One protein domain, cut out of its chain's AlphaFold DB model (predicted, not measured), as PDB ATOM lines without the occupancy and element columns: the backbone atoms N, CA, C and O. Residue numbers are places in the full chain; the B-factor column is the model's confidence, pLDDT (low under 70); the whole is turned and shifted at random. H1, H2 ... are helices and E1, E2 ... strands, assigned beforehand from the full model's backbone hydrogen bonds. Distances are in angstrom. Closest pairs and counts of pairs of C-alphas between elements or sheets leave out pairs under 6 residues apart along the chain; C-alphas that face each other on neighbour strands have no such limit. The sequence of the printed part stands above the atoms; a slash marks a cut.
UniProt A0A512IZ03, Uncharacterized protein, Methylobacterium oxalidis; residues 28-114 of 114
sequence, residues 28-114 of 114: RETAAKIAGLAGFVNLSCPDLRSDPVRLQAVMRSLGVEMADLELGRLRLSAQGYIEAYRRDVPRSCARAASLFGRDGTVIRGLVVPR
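What this domain is: This is residues 28 to 114 of the 114 residues of an uncharacterized protein of Methylobacterium oxalidis (UniProt A0A512IZ03). Helix H1 runs through the middle, with H4 crossing it on one side, H2 alongside it more loosely on roughly the other side, and H5 crossing near its last residues. A small two-stranded sheet, E1 and E2, packs on the later residues of both H1 and H5, residues 35 to 43 and 93 to 100, and short H3 makes a corner with the first residues of H4. The printed part has 87 residues in the order H1 E1 H2 H3 H4 H5 E2, mostly helix, with E1 and E2 antiparallel. It is compact, radius of gyration of the C-alphas 11.8 A, spanning 29 by 25 by 19 A.

How they stand to each other: E1, residues 48 to 50, and E2, residues 111 to 113, are antiparallel at 139 degrees; N 49 and O 112, and N 112 and O 49, are each 2.9 A apart, within hydrogen-bond range. The closest C-alphas of E1 and H1, residues 28 to 44, are those of Arg 49 and Asn 42, 4.8 A apart. H5, residues 89 to 100, has Phe 100 5.2 A from Val 111 of E2, their closest C-alphas. H1 is the hub. With residues 37 to 44 alone it touches H5 at a steep tilt of 57 degrees, opposite ways, closest C-alphas Val 41 and Cys 93, 6.7 A. It touches H4, residues 72 to 86, at a steep tilt of 49 degrees, the same way, closest C-alphas Gly 36 and Ala 78, 4.2 A. With residues 31 to 38 alone it only just touches H2, residues 52 to 61, with 3 pairs of C-alphas within 8 A, closest Ala 31 and Met 59, 6.1 A. H3, residues 66 to 69, and H4 touch only at the corner, closest C-alphas Leu 69 and Arg 75, 4.7 A. H2 and H4 are apart. In H1, H2, H4 and H5 every O i to N i+4 pair is within hydrogen-bond range; H3 is too short for one.

Where its parts are: H1 begins at C-alpha 28 (-31.885, -23.364, 12.967) and is 23.7 A long; H4 is 21.7 A, H5 15.7 A and H2 14.3 A. E2 ends at C-alpha 113 (-35.720, -33.826, 37.506).

The domain as a whole: The C-alphas farthest apart, those of Gly 72 and Asp 103, are 33.6 A apart. The printed part has no cut, no link is long, and no printed residue has pLDDT under 70.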
ATOM      1  N   ARG A  28     -30.545 -22.762  13.093       93.19
ATOM      2  CA  ARG A  28     -31.885 -23.364  12.967       93.19
ATOM      3  C   ARG A  28     -31.886 -24.885  13.106       93.19
ATOM      4  O   ARG A  28     -32.824 -25.432  13.676       93.19
ATOM      5  N   GLU A  29     -30.870 -25.577  12.603       94.81
ATOM      6  CA  GLU A  29     -30.759 -27.028  12.778       94.81
ATOM      7  C   GLU A  29     -30.432 -27.369  14.234       94.81
ATOM      8  O   GLU A  29     -31.068 -28.237  14.833       94.81
ATOM      9  N   THR A  30     -29.521 -26.606  14.842       96.19
ATOM     10  CA  THR A  30     -29.222 -26.698  16.274       96.19
ATOM     11  C   THR A  30     -30.482 -26.482  17.121       96.19
ATOM     12  O   THR A  30     -30.757 -27.271  18.027       96.19
ATOM     13  N   ALA A  31     -31.303 -25.482  16.787       97.12
ATOM     14  CA  ALA A  31     -32.584 -25.239  17.447       97.12
ATOM     15  C   ALA A  31     -33.541 -26.433  17.304       97.12
ATOM     16  O   ALA A  31     -34.108 -26.879  18.300       97.12
ATOM     17  N   ALA A  32     -33.662 -27.009  16.102       97.56
ATOM     18  CA  ALA A  32     -34.483 -28.197  15.866       97.56
ATOM     19  C   ALA A  32     -34.035 -29.390  16.723       97.56
ATOM     20  O   ALA A  32     -34.865 -30.066  17.329       97.56
ATOM     21  N   LYS A  33     -32.722 -29.633  16.805       97.81
ATOM     22  CA  LYS A  33     -32.135 -30.720  17.596       97.81
ATOM     23  C   LYS A  33     -32.414 -30.548  19.086       97.81
ATOM     24  O   LYS A  33     -32.820 -31.500  19.750       97.81
ATOM     25  N   ILE A  34     -32.252 -29.332  19.607       98.12
ATOM     26  CA  ILE A  34     -32.501 -29.014  21.020       98.12
ATOM     27  C   ILE A  34     -33.998 -29.091  21.346       98.12
ATOM     28  O   ILE A  34     -34.371 -29.679  22.361       98.12
ATOM     29  N   ALA A  35     -34.862 -28.556  20.482       98.12
ATOM     30  CA  ALA A  35     -36.311 -28.661  20.633       98.12
ATOM     31  C   ALA A  35     -36.778 -30.123  20.596       98.12
ATOM     32  O   ALA A  35     -37.574 -30.544  21.435       98.12
ATOM     33  N   GLY A  36     -36.230 -30.921  19.676       98.25
ATOM     34  CA  GLY A  36     -36.500 -32.351  19.596       98.25
ATOM     35  C   GLY A  36     -36.033 -33.115  20.835       98.25
ATOM     36  O   GLY A  36     -36.762 -33.964  21.340       98.25
ATOM     37  N   LEU A  37     -34.863 -32.779  21.391       98.69
ATOM     38  CA  LEU A  37     -34.394 -33.342  22.660       98.69
ATOM     39  C   LEU A  37     -35.353 -33.003  23.807       98.69
ATOM     40  O   LEU A  37     -35.735 -33.894  24.562       98.69
ATOM     41  N   ALA A  38     -35.758 -31.737  23.936       98.44
ATOM     42  CA  ALA A  38     -36.681 -31.298  24.981       98.44
ATOM     43  C   ALA A  38     -38.042 -32.008  24.873       98.44
ATOM     44  O   ALA A  38     -38.551 -32.528  25.867       98.44
ATOM     45  N   GLY A  39     -38.592 -32.099  23.657       98.31
ATOM     46  CA  GLY A  39     -39.813 -32.851  23.378       98.31
ATOM     47  C   GLY A  39     -39.677 -34.332  23.731       98.31
ATOM     48  O   GLY A  39     -40.522 -34.873  24.440       98.31
ATOM     49  N   PHE A  40     -38.586 -34.979  23.314       98.81
ATOM     50  CA  PHE A  40     -38.295 -36.370  23.666       98.81
ATOM     51  C   PHE A  40     -38.241 -36.577  25.184       98.81
ATOM     52  O   PHE A  40     -38.918 -37.462  25.701       98.81
ATOM     53  N   VAL A  41     -37.485 -35.742  25.905       98.75
ATOM     54  CA  VAL A  41     -37.350 -35.844  27.364       98.75
ATOM     55  C   VAL A  41     -38.716 -35.738  28.039       98.75
ATOM     56  O   VAL A  41     -39.049 -36.582  28.865       98.75
ATOM     57  N   ASN A  42     -39.537 -34.762  27.644       98.56
ATOM     58  CA  ASN A  42     -40.861 -34.557  28.234       98.56
ATOM     59  C   ASN A  42     -41.838 -35.711  27.973       98.56
ATOM     60  O   ASN A  42     -42.716 -35.949  28.803       98.56
ATOM     61  N   LEU A  43     -41.703 -36.395  26.832       98.38
ATOM     62  CA  LEU A  43     -42.613 -37.453  26.386       98.38
ATOM     63  C   LEU A  43     -42.171 -38.863  26.792       98.38
ATOM     64  O   LEU A  43     -43.008 -39.761  26.839       98.38
ATOM     65  N   SER A  44     -40.873 -39.094  26.994       98.50
ATOM     66  CA  SER A  44     -40.310 -40.451  27.045       98.50
ATOM     67  C   SER A  44     -39.398 -40.720  28.242       98.50
ATOM     68  O   SER A  44     -39.133 -41.888  28.519       98.50
ATOM     69  N   CYS A  45     -38.947 -39.698  28.975       98.44
ATOM     70  CA  CYS A  45     -38.142 -39.891  30.180       98.44
ATOM     71  C   CYS A  45     -39.013 -39.700  31.436       98.44
ATOM     72  O   CYS A  45     -39.426 -38.572  31.707       98.44
ATOM     73  N   PRO A  46     -39.303 -40.760  32.217       97.50
ATOM     74  CA  PRO A  46     -40.270 -40.686  33.318       97.50
ATOM     75  C   PRO A  46     -39.840 -39.717  34.431       97.50
ATOM     76  O   PRO A  46     -40.649 -38.919  34.902       97.50
ATOM     77  N   ASP A  47     -38.552 -39.719  34.774       97.94
ATOM     78  CA  ASP A  47     -38.011 -38.954  35.908       97.94
ATOM     79  C   ASP A  47     -37.460 -37.577  35.514       97.94
ATOM     80  O   ASP A  47     -36.922 -36.846  36.348       97.94
ATOM     81  N   LEU A  48     -37.557 -37.214  34.233       98.56
ATOM     82  CA  LEU A  48     -36.962 -36.000  33.684       98.56
ATOM     83  C   LEU A  48     -38.014 -35.136  32.983       98.56
ATOM     84  O   LEU A  48     -39.060 -35.599  32.520       98.56
ATOM     85  N   ARG A  49     -37.697 -33.850  32.876       98.62
ATOM     86  CA  ARG A  49     -38.373 -32.886  32.006       98.62
ATOM     87  C   ARG A  49     -37.371 -31.860  31.487       98.62
ATOM     88  O   ARG A  49     -36.297 -31.683  32.062       98.62
ATOM     89  N   SER A  50     -37.722 -31.156  30.420       98.31
ATOM     90  CA  SER A  50     -36.992 -29.963  30.003       98.31
ATOM     91  C   SER A  50     -37.383 -28.762  30.866       98.31
ATOM     92  O   SER A  50     -38.564 -28.588  31.166       98.31
ATOM     93  N   ASP A  51     -36.438 -27.885  31.189       98.38
ATOM     94  CA  ASP A  51     -36.740 -26.588  31.793       98.38
ATOM     95  C   ASP A  51     -37.256 -25.603  30.716       98.38
ATOM     96  O   ASP A  51     -36.522 -25.291  29.768       98.38
ATOM     97  N   PRO A  52     -38.509 -25.114  30.813       96.56
ATOM     98  CA  PRO A  52     -39.114 -24.294  29.763       96.56
ATOM     99  C   PRO A  52     -38.471 -22.906  29.645       96.56
ATOM    100  O   PRO A  52     -38.334 -22.385  28.537       96.56
ATOM    101  N   VAL A  53     -38.030 -22.318  30.762       97.38
ATOM    102  CA  VAL A  53     -37.394 -20.993  30.783       97.38
ATOM    103  C   VAL A  53     -36.019 -21.074  30.123       97.38
ATOM    104  O   VAL A  53     -35.659 -20.236  29.291       97.38
ATOM    105  N   ARG A  54     -35.258 -22.125  30.440       97.75
ATOM    106  CA  ARG A  54     -33.950 -22.400  29.851       97.75
ATOM    107  C   ARG A  54     -34.065 -22.699  28.364       97.75
ATOM    108  O   ARG A  54     -33.288 -22.147  27.591       97.75
ATOM    109  N   LEU A  55     -35.033 -23.522  27.960       98.00
ATOM    110  CA  LEU A  55     -35.279 -23.831  26.552       98.00
ATOM    111  C   LEU A  55     -35.581 -22.560  25.749       98.00
ATOM    112  O   LEU A  55     -34.941 -22.323  24.726       98.00
ATOM    113  N   GLN A  56     -36.481 -21.703  26.241       97.81
ATOM    114  CA  GLN A  56     -36.811 -20.439  25.579       97.81
ATOM    115  C   GLN A  56     -35.593 -19.510  25.465       97.81
ATOM    116  O   GLN A  56     -35.392 -18.871  24.433       97.81
ATOM    117  N   ALA A  57     -34.760 -19.421  26.507       97.62
ATOM    118  CA  ALA A  57     -33.534 -18.626  26.458       97.62
ATOM    119  C   ALA A  57     -32.555 -19.137  25.386       97.62
ATOM    120  O   ALA A  57     -31.978 -18.337  24.649       97.62
ATOM    121  N   VAL A  58     -32.408 -20.460  25.260       97.62
ATOM    122  CA  VAL A  58     -31.565 -21.081  24.229       97.62
ATOM    123  C   VAL A  58     -32.109 -20.803  22.831       97.62
ATOM    124  O   VAL A  58     -31.338 -20.383  21.973       97.62
ATOM    125  N   MET A  59     -33.413 -20.980  22.593       97.44
ATOM    126  CA  MET A  59     -34.010 -20.716  21.276       97.44
ATOM    127  C   MET A  59     -33.771 -19.266  20.840       97.44
ATOM    128  O   MET A  59     -33.253 -19.032  19.747       97.44
ATOM    129  N   ARG A  60     -33.997 -18.302  21.743       96.94
ATOM    130  CA  ARG A  60     -33.715 -16.883  21.470       96.94
ATOM    131  C   ARG A  60     -32.243 -16.621  21.158       96.94
ATOM    132  O   ARG A  60     -31.948 -15.858  20.245       96.94
ATOM    133  N   SER A  61     -31.311 -17.282  21.853       96.81
ATOM    134  CA  SER A  61     -29.871 -17.157  21.555       96.81
ATOM    135  C   SER A  61     -29.483 -17.694  20.170       96.81
ATOM    136  O   SER A  61     -28.474 -17.276  19.611       96.81
ATOM    137  N   LEU A  62     -30.304 -18.583  19.601       95.94
ATOM    138  CA  LEU A  62     -30.149 -19.133  18.253       95.94
ATOM    139  C   LEU A  62     -30.935 -18.340  17.193       95.94
ATOM    140  O   LEU A  62     -30.952 -18.739  16.029       95.94
ATOM    141  N   GLY A  63     -31.590 -17.236  17.578       95.94
ATOM    142  CA  GLY A  63     -32.426 -16.433  16.684       95.94
ATOM    143  C   GLY A  63     -33.713 -17.141  16.251       95.94
ATOM    144  O   GLY A  63     -34.179 -16.932  15.131       95.94
ATOM    145  N   VAL A  64     -34.248 -18.021  17.102       94.94
ATOM    146  CA  VAL A  64     -35.475 -18.788  16.861       94.94
ATOM    147  C   VAL A  64     -36.497 -18.455  17.940       94.94
ATOM    148  O   VAL A  64     -36.188 -18.508  19.132       94.94
ATOM    149  N   GLU A  65     -37.728 -18.160  17.534       92.50
ATOM    150  CA  GLU A  65     -38.833 -17.976  18.469       92.50
ATOM    151  C   GLU A  65     -39.525 -19.312  18.748       92.50
ATOM    152  O   GLU A  65     -39.590 -20.192  17.892       92.50
ATOM    153  N   MET A  66     -40.097 -19.475  19.944       91.19
ATOM    154  CA  MET A  66     -40.782 -20.729  20.301       91.19
ATOM    155  C   MET A  66     -41.924 -21.063  19.330       91.19
ATOM    156  O   MET A  66     -42.134 -22.228  19.014       91.19
ATOM    157  N   ALA A  67     -42.610 -20.048  18.795       91.31
ATOM    158  CA  ALA A  67     -43.670 -20.227  17.804       91.31
ATOM    159  C   ALA A  67     -43.174 -20.861  16.486       91.31
ATOM    160  O   ALA A  67     -43.940 -21.550  15.816       91.31
ATOM    161  N   ASP A  68     -41.891 -20.699  16.133       88.62
ATOM    162  CA  ASP A  68     -41.307 -21.337  14.946       88.62
ATOM    163  C   ASP A  68     -41.210 -22.865  15.098       88.62
ATOM    164  O   ASP A  68     -41.126 -23.584  14.100       88.62
ATOM    165  N   LEU A  69     -41.207 -23.377  16.335       89.12
ATOM    166  CA  LEU A  69     -41.177 -24.813  16.625       89.12
ATOM    167  C   LEU A  69     -42.548 -25.477  16.464       89.12
ATOM    168  O   LEU A  69     -42.614 -26.699  16.364       89.12
ATOM    169  N   GLU A  70     -43.625 -24.695  16.405       87.88
ATOM    170  CA  GLU A  70     -45.001 -25.198  16.334       87.88
ATOM    171  C   GLU A  70     -45.480 -25.421  14.896       87.88
ATOM    172  O   GLU A  70     -46.483 -26.101  14.671       87.88
ATOM    173  N   LEU A  71     -44.774 -24.879  13.895       87.12
ATOM    174  CA  LEU A  71     -45.216 -24.871  12.499       87.12
ATOM    175  C   LEU A  71     -44.069 -25.137  11.507       87.12
ATOM    176  O   LEU A  71     -42.881 -24.985  11.794       87.12
ATOM    177  N   GLY A  72     -44.439 -25.536  10.288       88.44
ATOM    178  CA  GLY A  72     -43.527 -25.606   9.147       88.44
ATOM    179  C   GLY A  72     -42.350 -26.581   9.297       88.44
ATOM    180  O   GLY A  72     -42.420 -27.602   9.982       88.44
ATOM    181  N   ARG A  73     -41.254 -26.276   8.588       92.25
ATOM    182  CA  ARG A  73     -40.089 -27.166   8.454       92.25
ATOM    183  C   ARG A  73     -39.345 -27.383   9.771       92.25
ATOM    184  O   ARG A  73     -38.856 -28.482  10.003       92.25
ATOM    185  N   LEU A  74     -39.258 -26.360  10.620       93.81
ATOM    186  CA  LEU A  74     -38.495 -26.453  11.863       93.81
ATOM    187  C   LEU A  74     -39.145 -27.436  12.845       93.81
ATOM    188  O   LEU A  74     -38.454 -28.293  13.396       93.81
ATOM    189  N   ARG A  75     -40.478 -27.395  12.956       95.12
ATOM    190  CA  ARG A  75     -41.267 -28.404  13.669       95.12
ATOM    191  C   ARG A  75     -41.004 -29.817  13.154       95.12
ATOM    192  O   ARG A  75     -40.754 -30.718  13.947       95.12
ATOM    193  N   LEU A  76     -41.042 -30.017  11.832       96.50
ATOM    194  CA  LEU A  76     -40.804 -31.334  11.224       96.50
ATOM    195  C   LEU A  76     -39.394 -31.855  11.533       96.50
ATOM    196  O   LEU A  76     -39.231 -33.026  11.870       96.50
ATOM    197  N   SER A  77     -38.380 -30.987  11.485       96.62
ATOM    198  CA  SER A  77     -37.016 -31.345  11.883       96.62
ATOM    199  C   SER A  77     -36.937 -31.729  13.365       96.62
ATOM    200  O   SER A  77     -36.355 -32.763  13.689       96.62
ATOM    201  N   ALA A  78     -37.563 -30.959  14.263       97.50
ATOM    202  CA  ALA A  78     -37.605 -31.283  15.689       97.50
ATOM    203  C   ALA A  78     -38.299 -32.631  15.955       97.50
ATOM    204  O   ALA A  78     -37.791 -33.442  16.728       97.50
ATOM    205  N   GLN A  79     -39.403 -32.920  15.256       97.88
ATOM    206  CA  GLN A  79     -40.077 -34.222  15.305       97.88
ATOM    207  C   GLN A  79     -39.171 -35.362  14.835       97.88
ATOM    208  O   GLN A  79     -39.104 -36.398  15.490       97.88
ATOM    209  N   GLY A  80     -38.410 -35.160  13.756       98.19
ATOM    210  CA  GLY A  80     -37.417 -36.133  13.301       98.19
ATOM    211  C   GLY A  80     -36.374 -36.458  14.376       98.19
ATOM    212  O   GLY A  80     -36.029 -37.626  14.565       98.19
ATOM    213  N   TYR A  81     -35.915 -35.458  15.135       98.44
ATOM    214  CA  TYR A  81     -35.011 -35.692  16.263       98.44
ATOM    215  C   TYR A  81     -35.689 -36.415  17.434       98.44
ATOM    216  O   TYR A  81     -35.053 -37.284  18.028       98.44
ATOM    217  N   ILE A  82     -36.963 -36.136  17.736       98.62
ATOM    218  CA  ILE A  82     -37.721 -36.907  18.742       98.62
ATOM    219  C   ILE A  82     -37.700 -38.394  18.381       98.62
ATOM    220  O   ILE A  82     -37.291 -39.222  19.196       98.62
ATOM    221  N   GLU A  83     -38.076 -38.730  17.147       98.56
ATOM    222  CA  GLU A  83     -38.078 -40.116  16.673       98.56
ATOM    223  C   GLU A  83     -36.671 -40.725  16.668       98.56
ATOM    224  O   GLU A  83     -36.488 -41.900  16.992       98.56
ATOM    225  N   ALA A  84     -35.643 -39.920  16.387       98.50
ATOM    226  CA  ALA A  84     -34.262 -40.371  16.474       98.50
ATOM    227  C   ALA A  84     -33.853 -40.773  17.899       98.50
ATOM    228  O   ALA A  84     -33.194 -41.803  18.060       98.50
ATOM    229  N   TYR A  85     -34.242 -39.998  18.917       98.38
ATOM    230  CA  TYR A  85     -33.952 -40.299  20.323       98.38
ATOM    231  C   TYR A  85     -34.778 -41.477  20.856       98.38
ATOM    232  O   TYR A  85     -34.279 -42.269  21.658       98.38
ATOM    233  N   ARG A  86     -36.009 -41.652  20.358       98.44
ATOM    234  CA  ARG A  86     -36.897 -42.770  20.725       98.44
ATOM    235  C   ARG A  86     -36.367 -44.149  20.348       98.44
ATOM    236  O   ARG A  86     -36.807 -45.131  20.938       98.44
ATOM    237  N   ARG A  87     -35.401 -44.238  19.429       98.38
ATOM    238  CA  ARG A  87     -34.768 -45.512  19.045       98.38
ATOM    239  C   ARG A  87     -34.114 -46.253  20.216       98.38
ATOM    240  O   ARG A  87     -34.044 -47.474  20.180       98.38
ATOM    241  N   ASP A  88     -33.642 -45.532  21.230       98.44
ATOM    242  CA  ASP A  88     -33.082 -46.102  22.461       98.44
ATOM    243  C   ASP A  88     -33.398 -45.156  23.622       98.44
ATOM    244  O   ASP A  88     -32.622 -44.251  23.952       98.44
ATOM    245  N   VAL A  89     -34.595 -45.321  24.192       98.50
ATOM    246  CA  VAL A  89     -35.107 -44.436  25.246       98.50
ATOM    247  C   VAL A  89     -34.200 -44.438  26.482       98.50
ATOM    248  O   VAL A  89     -33.784 -43.345  26.877       98.50
ATOM    249  N   PRO A  90     -33.818 -45.592  27.075       98.50
ATOM    250  CA  PRO A  90     -33.001 -45.595  28.289       98.50
ATOM    251  C   PRO A  90     -31.665 -44.875  28.091       98.50
ATOM    252  O   PRO A  90     -31.284 -44.016  28.893       98.50
ATOM    253  N   ARG A  91     -30.969 -45.156  26.981       98.50
ATOM    254  CA  ARG A  91     -29.681 -44.524  26.693       98.50
ATOM    255  C   ARG A  91     -29.820 -43.042  26.382       98.50
ATOM    256  O   ARG A  91     -28.955 -42.257  26.775       98.50
ATOM    257  N   SER A  92     -30.863 -42.647  25.660       98.56
ATOM    258  CA  SER A  92     -31.100 -41.241  25.323       98.56
ATOM    259  C   SER A  92     -31.475 -40.425  26.560       98.56
ATOM    260  O   SER A  92     -30.938 -39.333  26.724       98.56
ATOM    261  N   CYS A  93     -32.286 -40.960  27.479       98.62
ATOM    262  CA  CYS A  93     -32.586 -40.304  28.757       98.62
ATOM    263  C   CYS A  93     -31.330 -40.151  29.629       98.62
ATOM    264  O   CYS A  93     -31.064 -39.059  30.133       98.62
ATOM    265  N   ALA A  94     -30.504 -41.198  29.739       98.44
ATOM    266  CA  ALA A  94     -29.240 -41.125  30.475       98.44
ATOM    267  C   ALA A  94     -28.289 -40.069  29.881       98.44
ATOM    268  O   ALA A  94     -27.701 -39.267  30.609       98.44
ATOM    269  N   ARG A  95     -28.175 -40.011  28.546       98.19
ATOM    270  CA  ARG A  95     -27.374 -38.983  27.864       98.19
ATOM    271  C   ARG A  95     -27.943 -37.578  28.044       98.19
ATOM    272  O   ARG A  95     -27.166 -36.649  28.252       98.19
ATOM    273  N   ALA A  96     -29.265 -37.416  27.997       98.38
ATOM    274  CA  ALA A  96     -29.920 -36.134  28.236       98.38
ATOM    275  C   ALA A  96     -29.590 -35.601  29.639       98.38
ATOM    276  O   ALA A  96     -29.134 -34.466  29.769       98.38
ATOM    277  N   ALA A  97     -29.713 -36.439  30.673       98.31
ATOM    278  CA  ALA A  97     -29.344 -36.068  32.037       98.31
ATOM    279  C   ALA A  97     -27.851 -35.721  32.170       98.31
ATOM    280  O   ALA A  97     -27.507 -34.704  32.765       98.31
ATOM    281  N   SER A  98     -26.962 -36.523  31.576       98.25
ATOM    282  CA  SER A  98     -25.512 -36.310  31.673       98.25
ATOM    283  C   SER A  98     -25.039 -35.026  30.982       98.25
ATOM    284  O   SER A  98     -24.195 -34.316  31.523       98.25
ATOM    285  N   LEU A  99     -25.565 -34.709  29.798       97.94
ATOM    286  CA  LEU A  99     -25.072 -33.590  28.986       97.94
ATOM    287  C   LEU A  99     -25.805 -32.273  29.250       97.94
ATOM    288  O   LEU A  99     -25.215 -31.199  29.105       97.94
ATOM    289  N   PHE A 100     -27.081 -32.355  29.623       98.44
ATOM    290  CA  PHE A 100     -27.990 -31.212  29.733       98.44
ATOM    291  C   PHE A 100     -28.569 -31.033  31.142       98.44
ATOM    292  O   PHE A 100     -29.319 -30.086  31.378       98.44
ATOM    293  N   GLY A 101     -28.203 -31.910  32.082       98.06
ATOM    294  CA  GLY A 101     -28.495 -31.763  33.504       98.06
ATOM    295  C   GLY A 101     -27.872 -30.508  34.119       98.06
ATOM    296  O   GLY A 101     -27.166 -29.741  33.457       98.06
ATOM    297  N   ARG A 102     -28.102 -30.299  35.420       95.44
ATOM    298  CA  ARG A 102     -27.523 -29.163  36.169       95.44
ATOM    299  C   ARG A 102     -26.000 -29.084  36.019       95.44
ATOM    300  O   ARG A 102     -25.478 -28.015  35.715       95.44
ATOM    301  N   ASP A 103     -25.338 -30.233  36.116       94.31
ATOM    302  CA  ASP A 103     -23.880 -30.367  36.030       94.31
ATOM    303  C   ASP A 103     -23.394 -30.736  34.616       94.31
ATOM    304  O   ASP A 103     -22.243 -31.119  34.418       94.31
ATOM    305  N   GLY A 104     -24.277 -30.626  33.618       94.44
ATOM    306  CA  GLY A 104     -23.974 -30.960  32.232       94.44
ATOM    307  C   GLY A 104     -22.933 -30.040  31.587       94.44
ATOM    308  O   GLY A 104     -22.548 -28.986  32.105       94.44
ATOM    309  N   THR A 105     -22.477 -30.429  30.401       95.06
ATOM    310  CA  THR A 105     -21.419 -29.716  29.669       95.06
ATOM    311  C   THR A 105     -21.916 -28.969  28.437       95.06
ATOM    312  O   THR A 105     -21.201 -28.097  27.955       95.06
ATOM    313  N   VAL A 106     -23.124 -29.262  27.941       95.56
ATOM    314  CA  VAL A 106     -23.625 -28.700  26.674       95.56
ATOM    315  C   VAL A 106     -24.527 -27.494  26.928       95.56
ATOM    316  O   VAL A 106     -24.154 -26.361  26.641       95.56
ATOM    317  N   ILE A 107     -25.703 -27.711  27.523       96.25
ATOM    318  CA  ILE A 107     -26.580 -26.631  27.994       96.25
ATOM    319  C   ILE A 107     -27.022 -26.989  29.403       96.25
ATOM    320  O   ILE A 107     -27.987 -27.726  29.601       96.25
ATOM    321  N   ARG A 108     -26.291 -26.457  30.382       97.12
ATOM    322  CA  ARG A 108     -26.558 -26.692  31.804       97.12
ATOM    323  C   ARG A 108     -27.991 -26.335  32.172       97.12
ATOM    324  O   ARG A 108     -28.477 -25.265  31.794       97.12
ATOM    325  N   GLY A 109     -28.621 -27.236  32.919       97.69
ATOM    326  CA  GLY A 109     -29.966 -27.073  33.462       97.69
ATOM    327  C   GLY A 109     -31.084 -27.080  32.420       97.69
ATOM    328  O   GLY A 109     -32.195 -26.690  32.752       97.69
ATOM    329  N   LEU A 110     -30.822 -27.487  31.173       98.56
ATOM    330  CA  LEU A 110     -31.888 -27.642  30.180       98.56
ATOM    331  C   LEU A 110     -32.766 -28.860  30.487       98.56
ATOM    332  O   LEU A 110     -33.959 -28.835  30.206       98.56
ATOM    333  N   VAL A 111     -32.187 -29.913  31.058       98.62
ATOM    334  CA  VAL A 111     -32.900 -31.097  31.539       98.62
ATOM    335  C   VAL A 111     -32.831 -31.106  33.060       98.62
ATOM    336  O   VAL A 111     -31.760 -30.947  33.648       98.62
ATOM    337  N   VAL A 112     -33.976 -31.282  33.706       98.50
ATOM    338  CA  VAL A 112     -34.114 -31.262  35.164       98.50
ATOM    339  C   VAL A 112     -34.944 -32.456  35.634       98.50
ATOM    340  O   VAL A 112     -35.739 -32.988  34.849       98.50
ATOM    341  N   PRO A 113     -34.787 -32.889  36.899       97.81
ATOM    342  CA  PRO A 113     -35.720 -33.826  37.506       97.81
ATOM    343  C   PRO A 113     -37.156 -33.302  37.418       97.81
ATOM    344  O   PRO A 113     -37.395 -32.088  37.479       97.81
ATOM    345  N   ARG A 114     -38.096 -34.225  37.237       95.19
ATOM    346  CA  ARG A 114     -39.526 -33.925  37.298       95.19
ATOM    347  C   ARG A 114     -39.963 -33.565  38.720       95.19
ATOM    348  O   ARG A 114     -39.354 -34.058  39.685       95.19
TER     349      ARG A 114